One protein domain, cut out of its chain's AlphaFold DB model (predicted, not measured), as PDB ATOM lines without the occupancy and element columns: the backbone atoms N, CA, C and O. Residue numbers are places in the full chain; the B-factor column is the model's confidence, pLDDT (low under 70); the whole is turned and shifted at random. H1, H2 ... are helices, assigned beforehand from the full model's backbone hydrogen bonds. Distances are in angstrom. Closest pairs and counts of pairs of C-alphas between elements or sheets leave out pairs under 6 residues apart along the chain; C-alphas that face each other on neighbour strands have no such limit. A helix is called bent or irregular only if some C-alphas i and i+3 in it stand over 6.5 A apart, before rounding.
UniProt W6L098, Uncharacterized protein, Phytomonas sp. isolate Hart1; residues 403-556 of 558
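What this domain is: This is residues 403 to 556 of the 558 residues of an uncharacterized protein of Phytomonas sp. isolate Hart1 (UniProt W6L098). Picture a long rod in which H4 runs one way and the bent H5 runs back, with H3 slanting away and short H1 and H2 packed on H4. This loose, all-helix printed part has 154 residues with five named helices, H1 to H5 in order. The radius of gyration of the C-alphas is 21.5 A and the spans are 73 by 30 by 27 A.

Where its parts are: Find C-alpha 409 at (-25.761, 47.513, 11.385), where H1, residues 409 to 412, begins. H2 is residues 414 to 419; H3, 422 to 449, spans 40.5 A; H4, 460 to 500, spans 59.2 A. H5, 508 to 554, assigned as one helix by its hydrogen bonds, is bent, with C-alphas 527 and 530 6.8 A apart. Its arms are H5a, 508 to 527, and H5b, 530 to 554, ending at (-21.506, -2.473, 4.767).

How they stand to each other: Residues 483 to 491 of H4, the hub, touch H1, closest at C-alphas 412 and 487, 3.8 A. Residues 425 to 432 of H3 touch H4, closest at C-alphas 428 and 473, 6.2 A. Every O i to N i+4 pair is within hydrogen-bond range in H2, H3, H4, H5a and H5b; H1 is too short for one.

The domain as a whole: C-alphas 504 and 556, the farthest apart, are 74.2 A apart. The printed part has no cut; residues 420 to 421 have pLDDT under 70.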
ATOM      1  N   SER A 403     -26.675  55.360  11.379       92.94
ATOM      2  CA  SER A 403     -26.713  55.347   9.908       92.94
ATOM      3  C   SER A 403     -25.557  56.130   9.270       92.94
ATOM      4  O   SER A 403     -25.087  55.794   8.183       92.94
ATOM      5  N   GLN A 404     -25.022  57.131   9.972       92.19
ATOM      6  CA  GLN A 404     -23.913  57.959   9.494       92.19
ATOM      7  C   GLN A 404     -22.546  57.274   9.654       92.19
ATOM      8  O   GLN A 404     -21.541  57.766   9.139       92.19
ATOM      9  N   CYS A 405     -22.481  56.138  10.355       89.75
ATOM     10  CA  CYS A 405     -21.238  55.408  10.591       89.75
ATOM     11  C   CYS A 405     -20.720  54.678   9.339       89.75
ATOM     12  O   CYS A 405     -19.561  54.264   9.326       89.75
ATOM     13  N   GLY A 406     -21.559  54.494   8.308       91.31
ATOM     14  CA  GLY A 406     -21.221  53.686   7.129       91.31
ATOM     15  C   GLY A 406     -21.040  52.197   7.450       91.31
ATOM     16  O   GLY A 406     -20.299  51.497   6.764       91.31
ATOM     17  N   ILE A 407     -21.670  51.727   8.529       93.62
ATOM     18  CA  ILE A 407     -21.672  50.329   8.959       93.62
ATOM     19  C   ILE A 407     -23.059  49.757   8.672       93.62
ATOM     20  O   ILE A 407     -24.069  50.369   9.003       93.62
ATOM     21  N   GLU A 408     -23.102  48.568   8.081       93.69
ATOM     22  CA  GLU A 408     -24.333  47.820   7.820       93.69
ATOM     23  C   GLU A 408     -24.835  47.164   9.115       93.69
ATOM     24  O   GLU A 408     -24.722  45.953   9.301       93.69
ATOM     25  N   TRP A 409     -25.344  47.968  10.050       93.75
ATOM     26  CA  TRP A 409     -25.761  47.513  11.385       93.75
ATOM     27  C   TRP A 409     -26.793  46.382  11.349       93.75
ATOM     28  O   TRP A 409     -26.728  45.474  12.174       93.75
ATOM     29  N   GLU A 410     -27.694  46.416  10.368       92.56
ATOM     30  CA  GLU A 410     -28.751  45.421  10.164       92.56
ATOM     31  C   GLU A 410     -28.190  44.036   9.819       92.56
ATOM     32  O   GLU A 410     -28.708  43.028  10.291       92.56
ATOM     33  N   SER A 411     -27.078  43.971   9.077       90.94
ATOM     34  CA  SER A 411     -26.447  42.696   8.699       90.94
ATOM     35  C   SER A 411     -25.917  41.910   9.905       90.94
ATOM     36  O   SER A 411     -25.816  40.687   9.861       90.94
ATOM     37  N   GLY A 412     -25.585  42.611  10.992       90.38
ATOM     38  CA  GLY A 412     -25.090  42.035  12.240       90.38
ATOM     39  C   GLY A 412     -26.103  42.077  13.377       90.38
ATOM     40  O   GLY A 412     -25.720  41.812  14.522       90.38
ATOM     41  N   ASP A 413     -27.356  42.446  13.091       93.38
ATOM     42  CA  ASP A 413     -28.426  42.422  14.077       93.38
ATOM     43  C   ASP A 413     -28.972  41.001  14.201       93.38
ATOM     44  O   ASP A 413     -29.769  40.527  13.388       93.38
ATOM     45  N   LEU A 414     -28.571  40.333  15.281       92.00
ATOM     46  CA  LEU A 414     -29.080  39.017  15.633       92.00
ATOM     47  C   LEU A 414     -30.611  39.012  15.736       92.00
ATOM     48  O   LEU A 414     -31.233  38.005  15.436       92.00
ATOM     49  N   GLY A 415     -31.247  40.122  16.111       90.69
ATOM     50  CA  GLY A 415     -32.699  40.205  16.230       90.69
ATOM     51  C   GLY A 415     -33.410  39.963  14.902       90.69
ATOM     52  O   GLY A 415     -34.399  39.236  14.877       90.69
ATOM     53  N   LEU A 416     -32.888  40.517  13.805       89.38
ATOM     54  CA  LEU A 416     -33.490  40.374  12.477       89.38
ATOM     55  C   LEU A 416     -33.411  38.932  11.968       89.38
ATOM     56  O   LEU A 416     -34.389  38.432  11.422       89.38
ATOM     57  N   LEU A 417     -32.301  38.243  12.244       81.56
ATOM     58  CA  LEU A 417     -32.108  36.831  11.890       81.56
ATOM     59  C   LEU A 417     -33.131  35.896  12.546       81.56
ATOM     60  O   LEU A 417     -33.432  34.835  12.004       81.56
ATOM     61  N   PHE A 418     -33.655  36.270  13.715       78.69
ATOM     62  CA  PHE A 418     -34.603  35.433  14.449       78.69
ATOM     63  C   PHE A 418     -36.064  35.821  14.233       78.69
ATOM     64  O   PHE A 418     -36.918  34.962  14.394       78.69
ATOM     65  N   ILE A 419     -36.359  37.060  13.830       80.62
ATOM     66  CA  ILE A 419     -37.735  37.514  13.564       80.62
ATOM     67  C   ILE A 419     -38.302  36.887  12.283       80.62
ATOM     68  O   ILE A 419     -39.491  36.591  12.210       80.62
ATOM     69  N   THR A 420     -37.479  36.674  11.255       66.81
ATOM     70  CA  THR A 420     -37.962  36.238   9.931       66.81
ATOM     71  C   THR A 420     -38.300  34.751   9.830       66.81
ATOM     72  O   THR A 420     -38.835  34.325   8.811       66.81
ATOM     73  N   SER A 421     -38.011  33.958  10.862       65.94
ATOM     74  CA  SER A 421     -37.932  32.497  10.736       65.94
ATOM     75  C   SER A 421     -38.646  31.747  11.864       65.94
ATOM     76  O   SER A 421     -38.306  30.599  12.157       65.94
ATOM     77  N   ASP A 422     -39.614  32.389  12.524       75.19
ATOM     78  CA  ASP A 422     -40.150  31.900  13.795       75.19
ATOM     79  C   ASP A 422     -40.675  30.455  13.715       75.19
ATOM     80  O   ASP A 422     -40.255  29.634  14.524       75.19
ATOM     81  N   SER A 423     -41.495  30.063  12.736       85.06
ATOM     82  CA  SER A 423     -42.052  28.694  12.720       85.06
ATOM     83  C   SER A 423     -40.986  27.601  12.553       85.06
ATOM     84  O   SER A 423     -40.897  26.691  13.375       85.06
ATOM     85  N   GLN A 424     -40.123  27.717  11.541       86.88
ATOM     86  CA  GLN A 424     -39.097  26.709  11.243       86.88
ATOM     87  C   GLN A 424     -38.020  26.621  12.330       86.88
ATOM     88  O   GLN A 424     -37.530  25.533  12.647       86.88
ATOM     89  N   HIS A 425     -37.650  27.755  12.934       88.94
ATOM     90  CA  HIS A 425     -36.690  27.767  14.033       88.94
ATOM     91  C   HIS A 425     -37.265  27.123  15.297       88.94
ATOM     92  O   HIS A 425     -36.539  26.401  15.977       88.94
ATOM     93  N   HIS A 426     -38.548  27.336  15.610       90.94
ATOM     94  CA  HIS A 426     -39.181  26.684  16.760       90.94
ATOM     95  C   HIS A 426     -39.254  25.165  16.566       90.94
ATOM     96  O   HIS A 426     -38.847  24.427  17.461       90.94
ATOM     97  N   GLU A 427     -39.640  24.693  15.377       93.62
ATOM     98  CA  GLU A 427     -39.629  23.259  15.052       93.62
ATOM     99  C   GLU A 427     -38.224  22.649  15.171       93.62
ATOM    100  O   GLU A 427     -38.048  21.599  15.790       93.62
ATOM    101  N   SER A 428     -37.202  23.329  14.641       94.56
ATOM    102  CA  SER A 428     -35.805  22.873  14.723       94.56
ATOM    103  C   SER A 428     -35.285  22.855  16.165       94.56
ATOM    104  O   SER A 428     -34.526  21.965  16.551       94.56
ATOM    105  N   MET A 429     -35.714  23.815  16.986       94.38
ATOM    106  CA  MET A 429     -35.389  23.877  18.411       94.38
ATOM    107  C   MET A 429     -36.035  22.746  19.206       94.38
ATOM    108  O   MET A 429     -35.395  22.173  20.089       94.38
ATOM    109  N   ASP A 430     -37.291  22.426  18.920       96.06
ATOM    110  CA  ASP A 430     -37.991  21.336  19.592       96.06
ATOM    111  C   ASP A 430     -37.445  19.978  19.149       96.06
ATOM    112  O   ASP A 430     -37.233  19.105  19.992       96.06
ATOM    113  N   LEU A 431     -37.084  19.839  17.869       96.50
ATOM    114  CA  LEU A 431     -36.352  18.682  17.361       96.50
ATOM    115  C   LEU A 431     -35.013  18.501  18.087       96.50
ATOM    116  O   LEU A 431     -34.733  17.414  18.593       96.50
ATOM    117  N   LEU A 432     -34.213  19.567  18.202       97.00
ATOM    118  CA  LEU A 432     -32.937  19.548  18.923       97.00
ATOM    119  C   LEU A 432     -33.119  19.068  20.371       97.00
ATOM    120  O   LEU A 432     -32.418  18.158  20.812       97.00
ATOM    121  N   LYS A 433     -34.078  19.644  21.107       96.75
ATOM    122  CA  LYS A 433     -34.360  19.253  22.497       96.75
ATOM    123  C   LYS A 433     -34.808  17.800  22.603       96.75
ATOM    124  O   LYS A 433     -34.355  17.095  23.502       96.75
ATOM    125  N   ASN A 434     -35.692  17.359  21.707       96.69
ATOM    126  CA  ASN A 434     -36.185  15.988  21.695       96.69
ATOM    127  C   ASN A 434     -35.027  15.004  21.487       96.69
ATOM    128  O   ASN A 434     -34.838  14.088  22.285       96.69
ATOM    129  N   ARG A 435     -34.169  15.251  20.492       95.06
ATOM    130  CA  ARG A 435     -32.997  14.404  20.231       95.06
ATOM    131  C   ARG A 435     -32.021  14.361  21.402       95.06
ATOM    132  O   ARG A 435     -31.589  13.279  21.800       95.06
ATOM    133  N   GLN A 436     -31.728  15.510  22.008       95.38
ATOM    134  CA  GLN A 436     -30.891  15.566  23.206       95.38
ATOM    135  C   GLN A 436     -31.501  14.766  24.362       95.38
ATOM    136  O   GLN A 436     -30.786  14.024  25.034       95.38
ATOM    137  N   ALA A 437     -32.816  14.870  24.573       95.44
ATOM    138  CA  ALA A 437     -33.519  14.106  25.597       95.44
ATOM    139  C   ALA A 437     -33.440  12.594  25.337       95.44
ATOM    140  O   ALA A 437     -33.123  11.839  26.258       95.44
ATOM    141  N   VAL A 438     -33.644  12.150  24.091       94.31
ATOM    142  CA  VAL A 438     -33.516  10.736  23.706       94.31
ATOM    143  C   VAL A 438     -32.090  10.234  23.936       94.31
ATOM    144  O   VAL A 438     -31.902   9.194  24.571       94.31
ATOM    145  N   ARG A 439     -31.066  10.981  23.501       93.12
ATOM    146  CA  ARG A 439     -29.668  10.577  23.714       93.12
ATOM    147  C   ARG A 439     -29.325  10.497  25.201       93.12
ATOM    148  O   ARG A 439     -28.702   9.530  25.635       93.12
ATOM    149  N   LEU A 440     -29.738  11.483  25.996       93.56
ATOM    150  CA  LEU A 440     -29.519  11.466  27.443       93.56
ATOM    151  C   LEU A 440     -30.225  10.277  28.103       93.56
ATOM    152  O   LEU A 440     -29.630   9.635  28.968       93.56
ATOM    153  N   ALA A 441     -31.443   9.939  27.674       94.25
ATOM    154  CA  ALA A 441     -32.159   8.767  28.164       94.25
ATOM    155  C   ALA A 441     -31.417   7.460  27.832       94.25
ATOM    156  O   ALA A 441     -31.299   6.593  28.699       94.25
ATOM    157  N   LEU A 442     -30.853   7.337  26.624       92.56
ATOM    158  CA  LEU A 442     -30.042   6.179  26.225       92.56
ATOM    159  C   LEU A 442     -28.771   6.042  27.072       92.56
ATOM    160  O   LEU A 442     -28.488   4.955  27.573       92.56
ATOM    161  N   ILE A 443     -28.042   7.141  27.290       92.06
ATOM    162  CA  ILE A 443     -26.834   7.152  28.130       92.06
ATOM    163  C   ILE A 443     -27.183   6.810  29.585       92.06
ATOM    164  O   ILE A 443     -26.496   6.026  30.234       92.06
ATOM    165  N   GLN A 444     -28.264   7.376  30.123       94.44
ATOM    166  CA  GLN A 444     -28.698   7.079  31.488       94.44
ATOM    167  C   GLN A 444     -29.115   5.617  31.648       94.44
ATOM    168  O   GLN A 444     -28.784   5.000  32.662       94.44
ATOM    169  N   LYS A 445     -29.819   5.056  30.661       94.06
ATOM    170  CA  LYS A 445     -30.193   3.641  30.652       94.06
ATOM    171  C   LYS A 445     -28.951   2.748  30.638       94.06
ATOM    172  O   LYS A 445     -28.834   1.871  31.488       94.06
ATOM    173  N   SER A 446     -27.991   3.032  29.761       92.88
ATOM    174  CA  SER A 446     -26.768   2.231  29.642       92.88
ATOM    175  C   SER A 446     -25.907   2.279  30.906       92.88
ATOM    176  O   SER A 446     -25.371   1.258  31.332       92.88
ATOM    177  N   LEU A 447     -25.832   3.445  31.560       93.38
ATOM    178  CA  LEU A 447     -25.153   3.602  32.848       93.38
ATOM    179  C   LEU A 447     -25.813   2.775  33.959       93.38
ATOM    180  O   LEU A 447     -25.105   2.194  34.775       93.38
ATOM    181  N   ARG A 448     -27.151   2.699  33.996       94.69
ATOM    182  CA  ARG A 448     -27.877   1.874  34.980       94.69
ATOM    183  C   ARG A 448     -27.684   0.381  34.742       94.69
ATOM    184  O   ARG A 448     -27.642  -0.382  35.698       94.69
ATOM    185  N   GLU A 449     -27.585  -0.020  33.482       94.88
ATOM    186  CA  GLU A 449     -27.451  -1.422  33.078       94.88
ATOM    187  C   GLU A 449     -25.986  -1.896  33.058       94.88
ATOM    188  O   GLU A 449     -25.738  -3.077  32.830       94.88
ATOM    189  N   CYS A 450     -25.014  -1.005  33.317       90.50
ATOM    190  CA  CYS A 450     -23.574  -1.258  33.157       90.50
ATOM    191  C   CYS A 450     -23.222  -1.811  31.763       90.50
ATOM    192  O   CYS A 450     -22.310  -2.625  31.611       90.50
ATOM    193  N   GLN A 451     -23.957  -1.366  30.743       91.25
ATOM    194  CA  GLN A 451     -23.794  -1.776  29.352       91.25
ATOM    195  C   GLN A 451     -23.337  -0.598  28.496       91.25
ATOM    196  O   GLN A 451     -23.459   0.572  28.872       91.25
ATOM    197  N   LEU A 452     -22.801  -0.911  27.318       85.12
ATOM    198  CA  LEU A 452     -22.535   0.110  26.314       85.12
ATOM    199  C   LEU A 452     -23.864   0.737  25.856       85.12
ATOM    200  O   LEU A 452     -24.857   0.017  25.732       85.12
ATOM    201  N   PRO A 453     -23.906   2.057  25.595       85.06
ATOM    202  CA  PRO A 453     -25.095   2.691  25.046       85.06
ATOM    203  C   PRO A 453     -25.541   1.998  23.759       85.06
ATOM    204  O   PRO A 453     -24.730   1.793  22.852       85.06
ATOM    205  N   SER A 454     -26.832   1.661  23.685       84.62
ATOM    206  CA  SER A 454     -27.444   1.200  22.438       84.62
ATOM    207  C   SER A 454     -27.231   2.247  21.349       84.62
ATOM    208  O   SER A 454     -27.234   3.450  21.629       84.62
ATOM    209  N   MET A 455     -27.060   1.800  20.104       87.44
ATOM    210  CA  MET A 455     -27.000   2.731  18.979       87.44
ATOM    211  C   MET A 455     -28.321   3.482  18.837       87.44
ATOM    212  O   MET A 455     -29.383   2.949  19.162       87.44
ATOM    213  N   MET A 456     -28.235   4.717  18.344       89.25
ATOM    214  CA  MET A 456     -29.406   5.545  18.052       89.25
ATOM    215  C   MET A 456     -30.178   5.070  16.818       89.25
ATOM    216  O   MET A 456     -31.375   5.321  16.740       89.25
ATOM    217  N   ILE A 457     -29.498   4.406  15.880       94.88
ATOM    218  CA  ILE A 457     -30.057   3.911  14.620       94.88
ATOM    219  C   ILE A 457     -29.846   2.399  14.580       94.88
ATOM    220  O   ILE A 457     -28.716   1.929  14.700       94.88
ATOM    221  N   THR A 458     -30.929   1.641  14.459       95.00
ATOM    222  CA  THR A 458     -30.932   0.171  14.409       95.00
ATOM    223  C   THR A 458     -31.730  -0.389  13.233       95.00
ATOM    224  O   THR A 458     -31.736  -1.599  13.044       95.00
ATOM    225  N   SER A 459     -32.405   0.459  12.454       96.38
ATOM    226  CA  SER A 459     -33.164   0.060  11.264       96.38
ATOM    227  C   SER A 459     -33.090   1.116  10.160       96.38
ATOM    228  O   SER A 459     -32.783   2.282  10.432       96.38
ATOM    229  N   ASP A 460     -33.424   0.718   8.931       96.38
ATOM    230  CA  ASP A 460     -33.438   1.604   7.764       96.38
ATOM    231  C   ASP A 460     -34.456   2.741   7.917       96.38
ATOM    232  O   ASP A 460     -34.197   3.878   7.519       96.38
ATOM    233  N   GLU A 461     -35.600   2.494   8.564       97.00
ATOM    234  CA  GLU A 461     -36.584   3.549   8.834       97.00
ATOM    235  C   GLU A 461     -36.001   4.634   9.750       97.00
ATOM    236  O   GLU A 461     -36.188   5.828   9.501       97.00
ATOM    237  N   GLN A 462     -35.241   4.230  10.774       96.31
ATOM    238  CA  GLN A 462     -34.557   5.160  11.676       96.31
ATOM    239  C   GLN A 462     -33.408   5.897  10.982       96.31
ATOM    240  O   GLN A 462     -33.130   7.049  11.330       96.31
ATOM    241  N   LEU A 463     -32.747   5.270  10.004       97.19
ATOM    242  CA  LEU A 463     -31.735   5.925   9.176       97.19
ATOM    243  C   LEU A 463     -32.368   7.048   8.346       97.19
ATOM    244  O   LEU A 463     -31.865   8.173   8.352       97.19
ATOM    245  N   VAL A 464     -33.493   6.776   7.680       97.31
ATOM    246  CA  VAL A 464     -34.217   7.773   6.874       97.31
ATOM    247  C   VAL A 464     -34.694   8.946   7.736       97.31
ATOM    248  O   VAL A 464     -34.558  10.106   7.334       97.31
ATOM    249  N   GLU A 465     -35.224   8.675   8.930       96.94
ATOM    250  CA  GLU A 465     -35.612   9.721   9.883       96.94
ATOM    251  C   GLU A 465     -34.397  10.535  10.355       96.94
ATOM    252  O   GLU A 465     -34.424  11.765  10.324       96.94
ATOM    253  N   SER A 466     -33.291   9.865  10.683       96.50
ATOM    254  CA  SER A 466     -32.053  10.513  11.127       96.50
ATOM    255  C   SER A 466     -31.419  11.393  10.049       96.50
ATOM    256  O   SER A 466     -30.943  12.482  10.358       96.50
ATOM    257  N   LEU A 467     -31.452  10.981   8.778       97.38
ATOM    258  CA  LEU A 467     -30.992  11.802   7.651       97.38
ATOM    259  C   LEU A 467     -31.850  13.063   7.476       97.38
ATOM    260  O   LEU A 467     -31.325  14.148   7.206       97.38
ATOM    261  N   ARG A 468     -33.171  12.944   7.658       97.44
ATOM    262  CA  ARG A 468     -34.092  14.087   7.617       97.44
ATOM    263  C   ARG A 468     -33.824  15.057   8.765       97.44
ATOM    264  O   ARG A 468     -33.752  16.265   8.534       97.44
ATOM    265  N   ASP A 469     -33.655  14.533   9.974       97.12
ATOM    266  CA  ASP A 469     -33.307  15.318  11.156       97.12
ATOM    267  C   ASP A 469     -31.968  16.033  10.977       97.12
ATOM    268  O   ASP A 469     -31.863  17.224  11.272       97.12
ATOM    269  N   TYR A 470     -30.962  15.330  10.447       97.62
ATOM    270  CA  TYR A 470     -29.639  15.886  10.186       97.62
ATOM    271  C   TYR A 470     -29.727  17.081   9.252       97.62
ATOM    272  O   TYR A 470     -29.234  18.153   9.595       97.62
ATOM    273  N   ARG A 471     -30.419  16.933   8.114       97.00
ATOM    274  CA  ARG A 471     -30.597  18.023   7.150       97.00
ATOM    275  C   ARG A 471     -31.222  19.255   7.809       97.00
ATOM    276  O   ARG A 471     -30.665  20.344   7.702       97.00
ATOM    277  N   ARG A 472     -32.320  19.075   8.550       96.25
ATOM    278  CA  ARG A 472     -33.024  20.176   9.236       96.25
ATOM    279  C   ARG A 472     -32.140  20.881  10.263       96.25
ATOM    280  O   ARG A 472     -32.034  22.106  10.261       96.25
ATOM    281  N   LEU A 473     -31.484  20.119  11.137       96.94
ATOM    282  CA  LEU A 473     -30.612  20.688  12.167       96.94
ATOM    283  C   LEU A 473     -29.369  21.350  11.562       96.94
ATOM    284  O   LEU A 473     -28.914  22.373  12.073       96.94
ATOM    285  N   TYR A 474     -28.839  20.807  10.467       96.50
ATOM    286  CA  TYR A 474     -27.693  21.371   9.764       96.50
ATOM    287  C   TYR A 474     -28.034  22.690   9.062       96.50
ATOM    288  O   TYR A 474     -27.282  23.657   9.172       96.50
ATOM    289  N   GLU A 475     -29.189  22.790   8.404       94.94
ATOM    290  CA  GLU A 475     -29.678  24.050   7.824       94.94
ATOM    291  C   GLU A 475     -29.870  25.130   8.898       94.94
ATOM    292  O   GLU A 475     -29.437  26.281   8.737       94.94
ATOM    293  N   PHE A 476     -30.445  24.745  10.041       94.81
ATOM    294  CA  PHE A 476     -30.580  25.641  11.184       94.81
ATOM    295  C   PHE A 476     -29.208  26.072  11.730       94.81
ATOM    296  O   PHE A 476     -28.997  27.247  12.046       94.81
ATOM    297  N   TYR A 477     -28.237  25.155  11.756       95.50
ATOM    298  CA  TYR A 477     -26.865  25.430  12.183       95.50
ATOM    299  C   TYR A 477     -26.172  26.425  11.265       95.50
ATOM    300  O   TYR A 477     -25.583  27.393  11.747       95.50
ATOM    301  N   GLN A 478     -26.302  26.245   9.954       94.25
ATOM    302  CA  GLN A 478     -25.751  27.156   8.956       94.25
ATOM    303  C   GLN A 478     -26.340  28.562   9.077       94.25
ATOM    304  O   GLN A 478     -25.607  29.551   9.022       94.25
ATOM    305  N   THR A 479     -27.651  28.663   9.301       92.81
ATOM    306  CA  THR A 479     -28.332  29.949   9.507       92.81
ATOM    307  C   THR A 479     -27.792  30.666  10.744       92.81
ATOM    308  O   THR A 479     -27.413  31.838  10.682       92.81
ATOM    309  N   LEU A 480     -27.675  29.943  11.861       93.12
ATOM    310  CA  LEU A 480     -27.178  30.494  13.117       93.12
ATOM    311  C   LEU A 480     -25.691  30.876  13.040       93.12
ATOM    312  O   LEU A 480     -25.301  31.928  13.544       93.12
ATOM    313  N   MET A 481     -24.870  30.059  12.377       94.50
ATOM    314  CA  MET A 481     -23.447  30.323  12.152       94.50
ATOM    315  C   MET A 481     -23.245  31.608  11.352       94.50
ATOM    316  O   MET A 481     -22.568  32.516  11.831       94.50
ATOM    317  N   LYS A 482     -23.897  31.724  10.186       93.06
ATOM    318  CA  LYS A 482     -23.845  32.928   9.343       93.06
ATOM    319  C   LYS A 482     -24.265  34.167  10.125       93.06
ATOM    320  O   LYS A 482     -23.620  35.209  10.032       93.06
ATOM    321  N   GLY A 483     -25.312  34.050  10.941       92.75
ATOM    322  CA  GLY A 483     -25.765  35.141  11.794       92.75
ATOM    323  C   GLY A 483     -24.730  35.582  12.833       92.75
ATOM    324  O   GLY A 483     -24.455  36.773  12.984       92.75
ATOM    325  N   MET A 484     -24.107  34.621  13.518       93.62
ATOM    326  CA  MET A 484     -23.071  34.881  14.521       93.62
ATOM    327  C   MET A 484     -21.787  35.452  13.902       93.62
ATOM    328  O   MET A 484     -21.160  36.336  14.494       93.62
ATOM    329  N   GLU A 485     -21.406  34.999  12.707       94.06
ATOM    330  CA  GLU A 485     -20.274  35.540  11.948       94.06
ATOM    331  C   GLU A 485     -20.520  36.985  11.512       94.06
ATOM    332  O   GLU A 485     -19.681  37.855  11.769       94.06
ATOM    333  N   SER A 486     -21.686  37.269  10.927       93.94
ATOM    334  CA  SER A 486     -22.070  38.627  10.527       93.94
ATOM    335  C   SER A 486     -22.113  39.569  11.729       93.94
ATOM    336  O   SER A 486     -21.544  40.663  11.683       93.94
ATOM    337  N   HIS A 487     -22.678  39.120  12.855       95.12
ATOM    338  CA  HIS A 487     -22.660  39.870  14.110       95.12
ATOM    339  C   HIS A 487     -21.230  40.161  14.601       95.12
ATOM    340  O   HIS A 487     -20.923  41.291  14.993       95.12
ATOM    341  N   SER A 488     -20.337  39.166  14.563       94.50
ATOM    342  CA  SER A 488     -18.927  39.327  14.942       94.50
ATOM    343  C   SER A 488     -18.223  40.366  14.065       94.50
ATOM    344  O   SER A 488     -17.535  41.259  14.570       94.50
ATOM    345  N   HIS A 489     -18.455  40.305  12.756       94.06
ATOM    346  CA  HIS A 489     -17.872  41.217  11.782       94.06
ATOM    347  C   HIS A 489     -18.368  42.661  11.957       94.06
ATOM    348  O   HIS A 489     -17.553  43.585  12.037       94.06
ATOM    349  N   VAL A 490     -19.682  42.872  12.101       95.88
ATOM    350  CA  VAL A 490     -20.254  44.201  12.382       95.88
ATOM    351  C   VAL A 490     -19.753  44.734  13.718       95.88
ATOM    352  O   VAL A 490     -19.337  45.886  13.798       95.88
ATOM    353  N   SER A 491     -19.685  43.887  14.746       95.94
ATOM    354  CA  SER A 491     -19.137  44.259  16.052       95.94
ATOM    355  C   SER A 491     -17.676  44.705  15.965       95.94
ATOM    356  O   SER A 491     -17.278  45.685  16.596       95.94
ATOM    357  N   HIS A 492     -16.857  44.001  15.184       94.75
ATOM    358  CA  HIS A 492     -15.463  44.373  14.974       94.75
ATOM    359  C   HIS A 492     -15.346  45.725  14.257       94.75
ATOM    360  O   HIS A 492     -14.622  46.606  14.725       94.75
ATOM    361  N   ARG A 493     -16.114  45.928  13.177       94.62
ATOM    362  CA  ARG A 493     -16.170  47.212  12.461       94.62
ATOM    363  C   ARG A 493     -16.647  48.349  13.360       94.62
ATOM    364  O   ARG A 493     -16.048  49.418  13.334       94.62
ATOM    365  N   ALA A 494     -17.664  48.110  14.183       94.81
ATOM    366  CA  ALA A 494     -18.195  49.079  15.135       94.81
ATOM    367  C   ALA A 494     -17.141  49.520  16.158       94.81
ATOM    368  O   ALA A 494     -17.002  50.715  16.405       94.81
ATOM    369  N   ARG A 495     -16.351  48.586  16.705       94.56
ATOM    370  CA  ARG A 495     -15.237  48.915  17.614       94.56
ATOM    371  C   ARG A 495     -14.136  49.695  16.905       94.56
ATOM    372  O   ARG A 495     -13.752  50.756  17.378       94.56
ATOM    373  N   ALA A 496     -13.691  49.230  15.739       92.50
ATOM    374  CA  ALA A 496     -12.661  49.923  14.966       92.50
ATOM    375  C   ALA A 496     -13.094  51.347  14.566       92.50
ATOM    376  O   ALA A 496     -12.297  52.285  14.599       92.50
ATOM    377  N   TRP A 497     -14.367  51.521  14.204       94.12
ATOM    378  CA  TRP A 497     -14.965  52.821  13.916       94.12
ATOM    379  C   TRP A 497     -15.008  53.714  15.157       94.12
ATOM    380  O   TRP A 497     -14.604  54.875  15.086       94.12
ATOM    381  N   TYR A 498     -15.432  53.155  16.295       92.62
ATOM    382  CA  TYR A 498     -15.460  53.848  17.577       92.62
ATOM    383  C   TYR A 498     -14.065  54.352  17.959       92.62
ATOM    384  O   TYR A 498     -13.902  55.541  18.214       92.62
ATOM    385  N   ASP A 499     -13.047  53.494  17.901       92.50
ATOM    386  CA  ASP A 499     -11.664  53.835  18.257       92.50
ATOM    387  C   ASP A 499     -11.061  54.899  17.327       92.50
ATOM    388  O   ASP A 499     -10.275  55.741  17.759       92.50
ATOM    389  N   ARG A 500     -11.451  54.901  16.047       91.56
ATOM    390  CA  ARG A 500     -10.954  55.861  15.050       91.56
ATOM    391  C   ARG A 500     -11.525  57.267  15.228       91.56
ATOM    392  O   ARG A 500     -10.885  58.244  14.834       91.56
ATOM    393  N   ILE A 501     -12.743  57.393  15.744       90.56
ATOM    394  CA  ILE A 501     -13.428  58.682  15.847       90.56
ATOM    395  C   ILE A 501     -13.139  59.303  17.203       90.56
ATOM    396  O   ILE A 501     -13.530  58.745  18.219       90.56
ATOM    397  N   GLY A 502     -12.510  60.480  17.223       88.62
ATOM    398  CA  GLY A 502     -12.272  61.226  18.462       88.62
ATOM    399  C   GLY A 502     -13.572  61.527  19.230       88.62
ATOM    400  O   GLY A 502     -14.621  61.702  18.598       88.62
ATOM    401  N   PRO A 503     -13.532  61.585  20.573       89.94
ATOM    402  CA  PRO A 503     -14.722  61.741  21.416       89.94
ATOM    403  C   PRO A 503     -15.539  62.997  21.075       89.94
ATOM    404  O   PRO A 503     -16.764  62.936  21.056       89.94
ATOM    405  N   GLU A 504     -14.880  64.088  20.680       90.38
ATOM    406  CA  GLU A 504     -15.499  65.364  20.273       90.38
ATOM    407  C   GLU A 504     -16.463  65.261  19.076       90.38
ATOM    408  O   GLU A 504     -17.320  66.128  18.891       90.38
ATOM    409  N   ARG A 505     -16.344  64.215  18.248       89.31
ATOM    410  CA  ARG A 505     -17.218  64.002  17.081       89.31
ATOM    411  C   ARG A 505     -18.440  63.138  17.390       89.31
ATOM    412  O   ARG A 505     -19.226  62.872  16.482       89.31
ATOM    413  N   ARG A 506     -18.595  62.657  18.623       92.19
ATOM    414  CA  ARG A 506     -19.660  61.727  19.011       92.19
ATOM    415  C   ARG A 506     -20.746  62.493  19.758       92.19
ATOM    416  O   ARG A 506     -20.495  63.029  20.834       92.19
ATOM    417  N   SER A 507     -21.956  62.543  19.209       94.31
ATOM    418  CA  SER A 507     -23.092  63.105  19.945       94.31
ATOM    419  C   SER A 507     -23.544  62.171  21.077       94.31
ATOM    420  O   SER A 507     -23.344  60.954  21.025       94.31
ATOM    421  N   ALA A 508     -24.222  62.726  22.086       94.06
ATOM    422  CA  ALA A 508     -24.826  61.935  23.160       94.06
ATOM    423  C   ALA A 508     -25.898  60.958  22.638       94.06
ATOM    424  O   ALA A 508     -25.990  59.833  23.128       94.06
ATOM    425  N   SER A 509     -26.661  61.361  21.613       95.31
ATOM    426  CA  SER A 509     -27.696  60.521  20.994       95.31
ATOM    427  C   SER A 509     -27.093  59.283  20.327       95.31
ATOM    428  O   SER A 509     -27.493  58.165  20.637       95.31
ATOM    429  N   LEU A 510     -26.049  59.461  19.512       94.44
ATOM    430  CA  LEU A 510     -25.314  58.350  18.907       94.44
ATOM    431  C   LEU A 510     -24.754  57.392  19.969       94.44
ATOM    432  O   LEU A 510     -24.841  56.174  19.825       94.44
ATOM    433  N   MET A 511     -24.169  57.931  21.043       95.44
ATOM    434  CA  MET A 511     -23.615  57.119  22.130       95.44
ATOM    435  C   MET A 511     -24.689  56.282  22.828       95.44
ATOM    436  O   MET A 511     -24.435  55.129  23.185       95.44
ATOM    437  N   GLN A 512     -25.888  56.838  22.994       96.69
ATOM    438  CA  GLN A 512     -27.035  56.105  23.509       96.69
ATOM    439  C   GLN A 512     -27.467  54.989  22.547       96.69
ATOM    440  O   GLN A 512     -27.580  53.846  22.988       96.69
ATOM    441  N   GLN A 513     -27.611  55.275  21.248       95.94
ATOM    442  CA  GLN A 513     -27.971  54.264  20.242       95.94
ATOM    443  C   GLN A 513     -26.950  53.115  20.190       95.94
ATOM    444  O   GLN A 513     -27.326  51.944  20.195       95.94
ATOM    445  N   LEU A 514     -25.646  53.429  20.207       95.31
ATOM    446  CA  LEU A 514     -24.573  52.431  20.274       95.31
ATOM    447  C   LEU A 514     -24.720  51.545  21.512       95.31
ATOM    448  O   LEU A 514     -24.643  50.323  21.408       95.31
ATOM    449  N   LYS A 515     -24.935  52.149  22.685       96.50
ATOM    450  CA  LYS A 515     -25.107  51.414  23.941       96.50
ATOM    451  C   LYS A 515     -26.320  50.484  23.884       96.50
ATOM    452  O   LYS A 515     -26.208  49.321  24.262       96.50
ATOM    453  N   GLU A 516     -27.455  50.979  23.402       96.56
ATOM    454  CA  GLU A 516     -28.684  50.195  23.249       96.56
ATOM    455  C   GLU A 516     -28.490  49.026  22.279       96.56
ATOM    456  O   GLU A 516     -28.882  47.898  22.588       96.56
ATOM    457  N   TRP A 517     -27.816  49.263  21.150       95.38
ATOM    458  CA  TRP A 517     -27.481  48.217  20.189       95.38
ATOM    459  C   TRP A 517     -26.586  47.142  20.820       95.38
ATOM    460  O   TRP A 517     -26.923  45.960  20.761       95.38
ATOM    461  N   TRP A 518     -25.499  47.523  21.503       96.50
ATOM    462  CA  TRP A 518     -24.595  46.570  22.164       96.50
ATOM    463  C   TRP A 518     -25.291  45.730  23.236       96.50
ATOM    464  O   TRP A 518     -25.100  44.514  23.275       96.50
ATOM    465  N   GLU A 519     -26.109  46.350  24.087       97.25
ATOM    466  CA  GLU A 519     -26.860  45.638  25.126       97.25
ATOM    467  C   GLU A 519     -27.884  44.670  24.525       97.25
ATOM    468  O   GLU A 519     -28.017  43.532  24.985       97.25
ATOM    469  N   ARG A 520     -28.576  45.080  23.455       95.88
ATOM    470  CA  ARG A 520     -29.497  44.206  22.721       95.88
ATOM    471  C   ARG A 520     -28.767  43.000  22.133       95.88
ATOM    472  O   ARG A 520     -29.192  41.867  22.360       95.88
ATOM    473  N   GLN A 521     -27.659  43.225  21.425       95.56
ATOM    474  CA  GLN A 521     -26.884  42.142  20.820       95.56
ATOM    475  C   GLN A 521     -26.280  41.204  21.867       95.56
ATOM    476  O   GLN A 521     -26.290  39.990  21.682       95.56
ATOM    477  N   LYS A 522     -25.804  41.739  22.997       95.25
ATOM    478  CA  LYS A 522     -25.272  40.937  24.103       95.25
ATOM    479  C   LYS A 522     -26.320  39.967  24.649       95.25
ATOM    480  O   LYS A 522     -26.043  38.772  24.720       95.25
ATOM    481  N   LYS A 523     -27.532  40.450  24.950       95.25
ATOM    482  CA  LYS A 523     -28.644  39.607  25.430       95.25
ATOM    483  C   LYS A 523     -29.019  38.518  24.426       95.25
ATOM    484  O   LYS A 523     -29.242  37.370  24.803       95.25
ATOM    485  N   LEU A 524     -29.076  38.865  23.139       94.12
ATOM    486  CA  LEU A 524     -29.370  37.898  22.082       94.12
ATOM    487  C   LEU A 524     -28.262  36.850  21.962       94.12
ATOM    488  O   LEU A 524     -28.549  35.657  21.910       94.12
ATOM    489  N   ARG A 525     -26.998  37.266  21.998       94.38
ATOM    490  CA  ARG A 525     -25.859  36.351  21.964       94.38
ATOM    491  C   ARG A 525     -25.858  35.400  23.160       94.38
ATOM    492  O   ARG A 525     -25.635  34.212  22.971       94.38
ATOM    493  N   GLU A 526     -26.129  35.892  24.366       94.81
ATOM    494  CA  GLU A 526     -26.244  35.062  25.574       94.81
ATOM    495  C   GLU A 526     -27.370  34.026  25.455       94.81
ATOM    496  O   GLU A 526     -27.200  32.886  25.880       94.81
ATOM    497  N   LYS A 527     -28.488  34.387  24.813       93.56
ATOM    498  CA  LYS A 527     -29.601  33.467  24.538       93.56
ATOM    499  C   LYS A 527     -29.244  32.396  23.499       93.56
ATOM    500  O   LYS A 527     -29.593  31.233  23.676       93.56
ATOM    501  N   TRP A 528     -28.582  32.780  22.409       92.75
ATOM    502  CA  TRP A 528     -28.406  31.920  21.232       92.75
ATOM    503  C   TRP A 528     -27.090  31.147  21.193       92.75
ATOM    504  O   TRP A 528     -27.009  30.111  20.539       92.75
ATOM    505  N   LEU A 529     -26.062  31.585  21.918       94.19
ATOM    506  CA  LEU A 529     -24.785  30.873  21.973       94.19
ATOM    507  C   LEU A 529     -24.913  29.444  22.541       94.19
ATOM    508  O   LEU A 529     -24.345  28.536  21.935       94.19
ATOM    509  N   PRO A 530     -25.669  29.181  23.627       95.31
ATOM    510  CA  PRO A 530     -25.872  27.813  24.108       95.31
ATOM    511  C   PRO A 530     -26.579  26.927  23.075       95.31
ATOM    512  O   PRO A 530     -26.226  25.758  22.923       95.31
ATOM    513  N   VAL A 531     -27.536  27.497  22.333       94.31
ATOM    514  CA  VAL A 531     -28.249  26.813  21.244       94.31
ATOM    515  C   VAL A 531     -27.284  26.448  20.126       94.31
ATOM    516  O   VAL A 531     -27.260  25.300  19.700       94.31
ATOM    517  N   TYR A 532     -26.440  27.391  19.703       95.19
ATOM    518  CA  TYR A 532     -25.409  27.160  18.693       95.19
ATOM    519  C   TYR A 532     -24.486  25.998  19.067       95.19
ATOM    520  O   TYR A 532     -24.275  25.093  18.264       95.19
ATOM    521  N   VAL A 533     -23.986  25.988  20.306       95.31
ATOM    522  CA  VAL A 533     -23.115  24.912  20.803       95.31
ATOM    523  C   VAL A 533     -23.852  23.572  20.828       95.31
ATOM    524  O   VAL A 533     -23.313  22.560  20.391       95.31
ATOM    525  N   SER A 534     -25.099  23.574  21.297       95.75
ATOM    526  CA  SER A 534     -25.950  22.381  21.373       95.75
ATOM    527  C   SER A 534     -26.218  21.779  19.998       95.75
ATOM    528  O   SER A 534     -26.135  20.568  19.817       95.75
ATOM    529  N   LEU A 535     -26.495  22.635  19.022       96.12
ATOM    530  CA  LEU A 535     -26.790  22.258  17.652       96.12
ATOM    531  C   LEU A 535     -25.553  21.716  16.928       96.12
ATOM    532  O   LEU A 535     -25.638  20.694  16.251       96.12
ATOM    533  N   GLN A 536     -24.390  22.344  17.123       95.50
ATOM    534  CA  GLN A 536     -23.115  21.849  16.598       95.50
ATOM    535  C   GLN A 536     -22.780  20.455  17.148       95.50
ATOM    536  O   GLN A 536     -22.339  19.578  16.412       95.50
ATOM    537  N   GLN A 537     -22.990  20.240  18.448       96.12
ATOM    538  CA  GLN A 537     -22.766  18.935  19.069       96.12
ATOM    539  C   GLN A 537     -23.747  17.888  18.539       96.12
ATOM    540  O   GLN A 537     -23.329  16.792  18.176       96.12
ATOM    541  N   GLU A 538     -25.039  18.218  18.476       96.44
ATOM    542  CA  GLU A 538     -26.075  17.289  18.020       96.44
ATOM    543  C   GLU A 538     -25.876  16.873  16.562       96.44
ATOM    544  O   GLU A 538     -25.942  15.685  16.262       96.44
ATOM    545  N   THR A 539     -25.594  17.829  15.674       96.56
ATOM    546  CA  THR A 539     -25.330  17.554  14.252       96.56
ATOM    547  C   THR A 539     -24.112  16.652  14.075       96.56
ATOM    548  O   THR A 539     -24.202  15.664  13.353       96.56
ATOM    549  N   TYR A 540     -23.022  16.913  14.803       96.06
ATOM    550  CA  TYR A 540     -21.837  16.052  14.797       96.06
ATOM    551  C   TYR A 540     -22.135  14.625  15.280       96.06
ATOM    552  O   TYR A 540     -21.697  13.650  14.669       96.06
ATOM    553  N   PHE A 541     -22.874  14.474  16.382       95.31
ATOM    554  CA  PHE A 541     -23.225  13.145  16.880       95.31
ATOM    555  C   PHE A 541     -24.151  12.402  15.922       95.31
ATOM    556  O   PHE A 541     -23.958  11.212  15.711       95.31
ATOM    557  N   LEU A 542     -25.114  13.098  15.323       96.19
ATOM    558  CA  LEU A 542     -26.041  12.507  14.370       96.19
ATOM    559  C   LEU A 542     -25.332  12.040  13.096       96.19
ATOM    560  O   LEU A 542     -25.566  10.921  12.655       96.19
ATOM    561  N   GLU A 543     -24.415  12.843  12.559       97.19
ATOM    562  CA  GLU A 543     -23.553  12.443  11.442       97.19
ATOM    563  C   GLU A 543     -22.760  11.179  11.780       97.19
ATOM    564  O   GLU A 543     -22.739  10.218  11.013       97.19
ATOM    565  N   LYS A 544     -22.167  11.136  12.976       96.38
ATOM    566  CA  LYS A 544     -21.422   9.969  13.448       96.38
ATOM    567  C   LYS A 544     -22.309   8.731  13.616       96.38
ATOM    568  O   LYS A 544     -21.866   7.633  13.287       96.38
ATOM    569  N   ASP A 545     -23.521   8.889  14.143       95.88
ATOM    570  CA  ASP A 545     -24.477   7.793  14.322       95.88
ATOM    571  C   ASP A 545     -24.924   7.229  12.961       95.88
ATOM    572  O   ASP A 545     -24.967   6.010  12.796       95.88
ATOM    573  N   ILE A 546     -25.168   8.104  11.974       97.38
ATOM    574  CA  ILE A 546     -25.481   7.736  10.582       97.38
ATOM    575  C   ILE A 546     -24.317   6.967   9.955       97.38
ATOM    576  O   ILE A 546     -24.512   5.856   9.467       97.38
ATOM    577  N   MET A 547     -23.100   7.518  10.013       97.00
ATOM    578  CA  MET A 547     -21.910   6.875   9.447       97.00
ATOM    579  C   MET A 547     -21.656   5.507  10.078       97.00
ATOM    580  O   MET A 547     -21.439   4.530   9.373       97.00
ATOM    581  N   LYS A 548     -21.770   5.404  11.406       95.44
ATOM    582  CA  LYS A 548     -21.592   4.137  12.117       95.44
ATOM    583  C   LYS A 548     -22.615   3.081  11.686       95.44
ATOM    584  O   LYS A 548     -22.259   1.909  11.598       95.44
ATOM    585  N   TYR A 549     -23.870   3.472  11.463       96.75
ATOM    586  CA  TYR A 549     -24.900   2.555  10.976       96.75
ATOM    587  C   TYR A 549     -24.565   2.045   9.568       96.75
ATOM    588  O   TYR A 549     -24.516   0.837   9.361       96.75
ATOM    589  N   LEU A 550     -24.236   2.954   8.643       95.56
ATOM    590  CA  LEU A 550     -23.854   2.608   7.269       95.56
ATOM    591  C   LEU A 550     -22.619   1.700   7.219       95.56
ATOM    592  O   LEU A 550     -22.614   0.710   6.487       95.56
ATOM    593  N   ASP A 551     -21.607   1.985   8.041       95.62
ATOM    594  CA  ASP A 551     -20.412   1.149   8.159       95.62
ATOM    595  C   ASP A 551     -20.782  -0.273   8.609       95.62
ATOM    596  O   ASP A 551     -20.319  -1.251   8.025       95.62
ATOM    597  N   LEU A 552     -21.655  -0.419   9.611       95.19
ATOM    598  CA  LEU A 552     -22.083  -1.732  10.107       95.19
ATOM    599  C   LEU A 552     -22.922  -2.514   9.088       95.19
ATOM    600  O   LEU A 552     -22.726  -3.726   8.975       95.19
ATOM    601  N   CYS A 553     -23.785  -1.839   8.325       93.88
ATOM    602  CA  CYS A 553     -24.501  -2.445   7.200       93.88
ATOM    603  C   CYS A 553     -23.529  -2.910   6.107       93.88
ATOM    604  O   CYS A 553     -23.639  -4.029   5.612       93.88
ATOM    605  N   SER A 554     -22.517  -2.102   5.771       93.69
ATOM    606  CA  SER A 554     -21.506  -2.473   4.767       93.69
ATOM    607  C   SER A 554     -20.670  -3.692   5.179       93.69
ATOM    608  O   SER A 554     -20.214  -4.462   4.336       93.69
ATOM    609  N   LEU A 555     -20.503  -3.892   6.490       95.69
ATOM    610  CA  LEU A 555     -19.824  -5.046   7.073       95.69
ATOM    611  C   LEU A 555     -20.743  -6.273   7.227       95.69
ATOM    612  O   LEU A 555     -20.263  -7.322   7.655       95.69
ATOM    613  N   GLY A 556     -22.040  -6.158   6.913       94.31
ATOM    614  CA  GLY A 556     -23.036  -7.221   7.085       94.31
ATOM    615  C   GLY A 556     -23.300  -7.595   8.547       94.31
ATOM    616  O   GLY A 556     -23.666  -8.735   8.835       94.31
TER     617      GLY A 556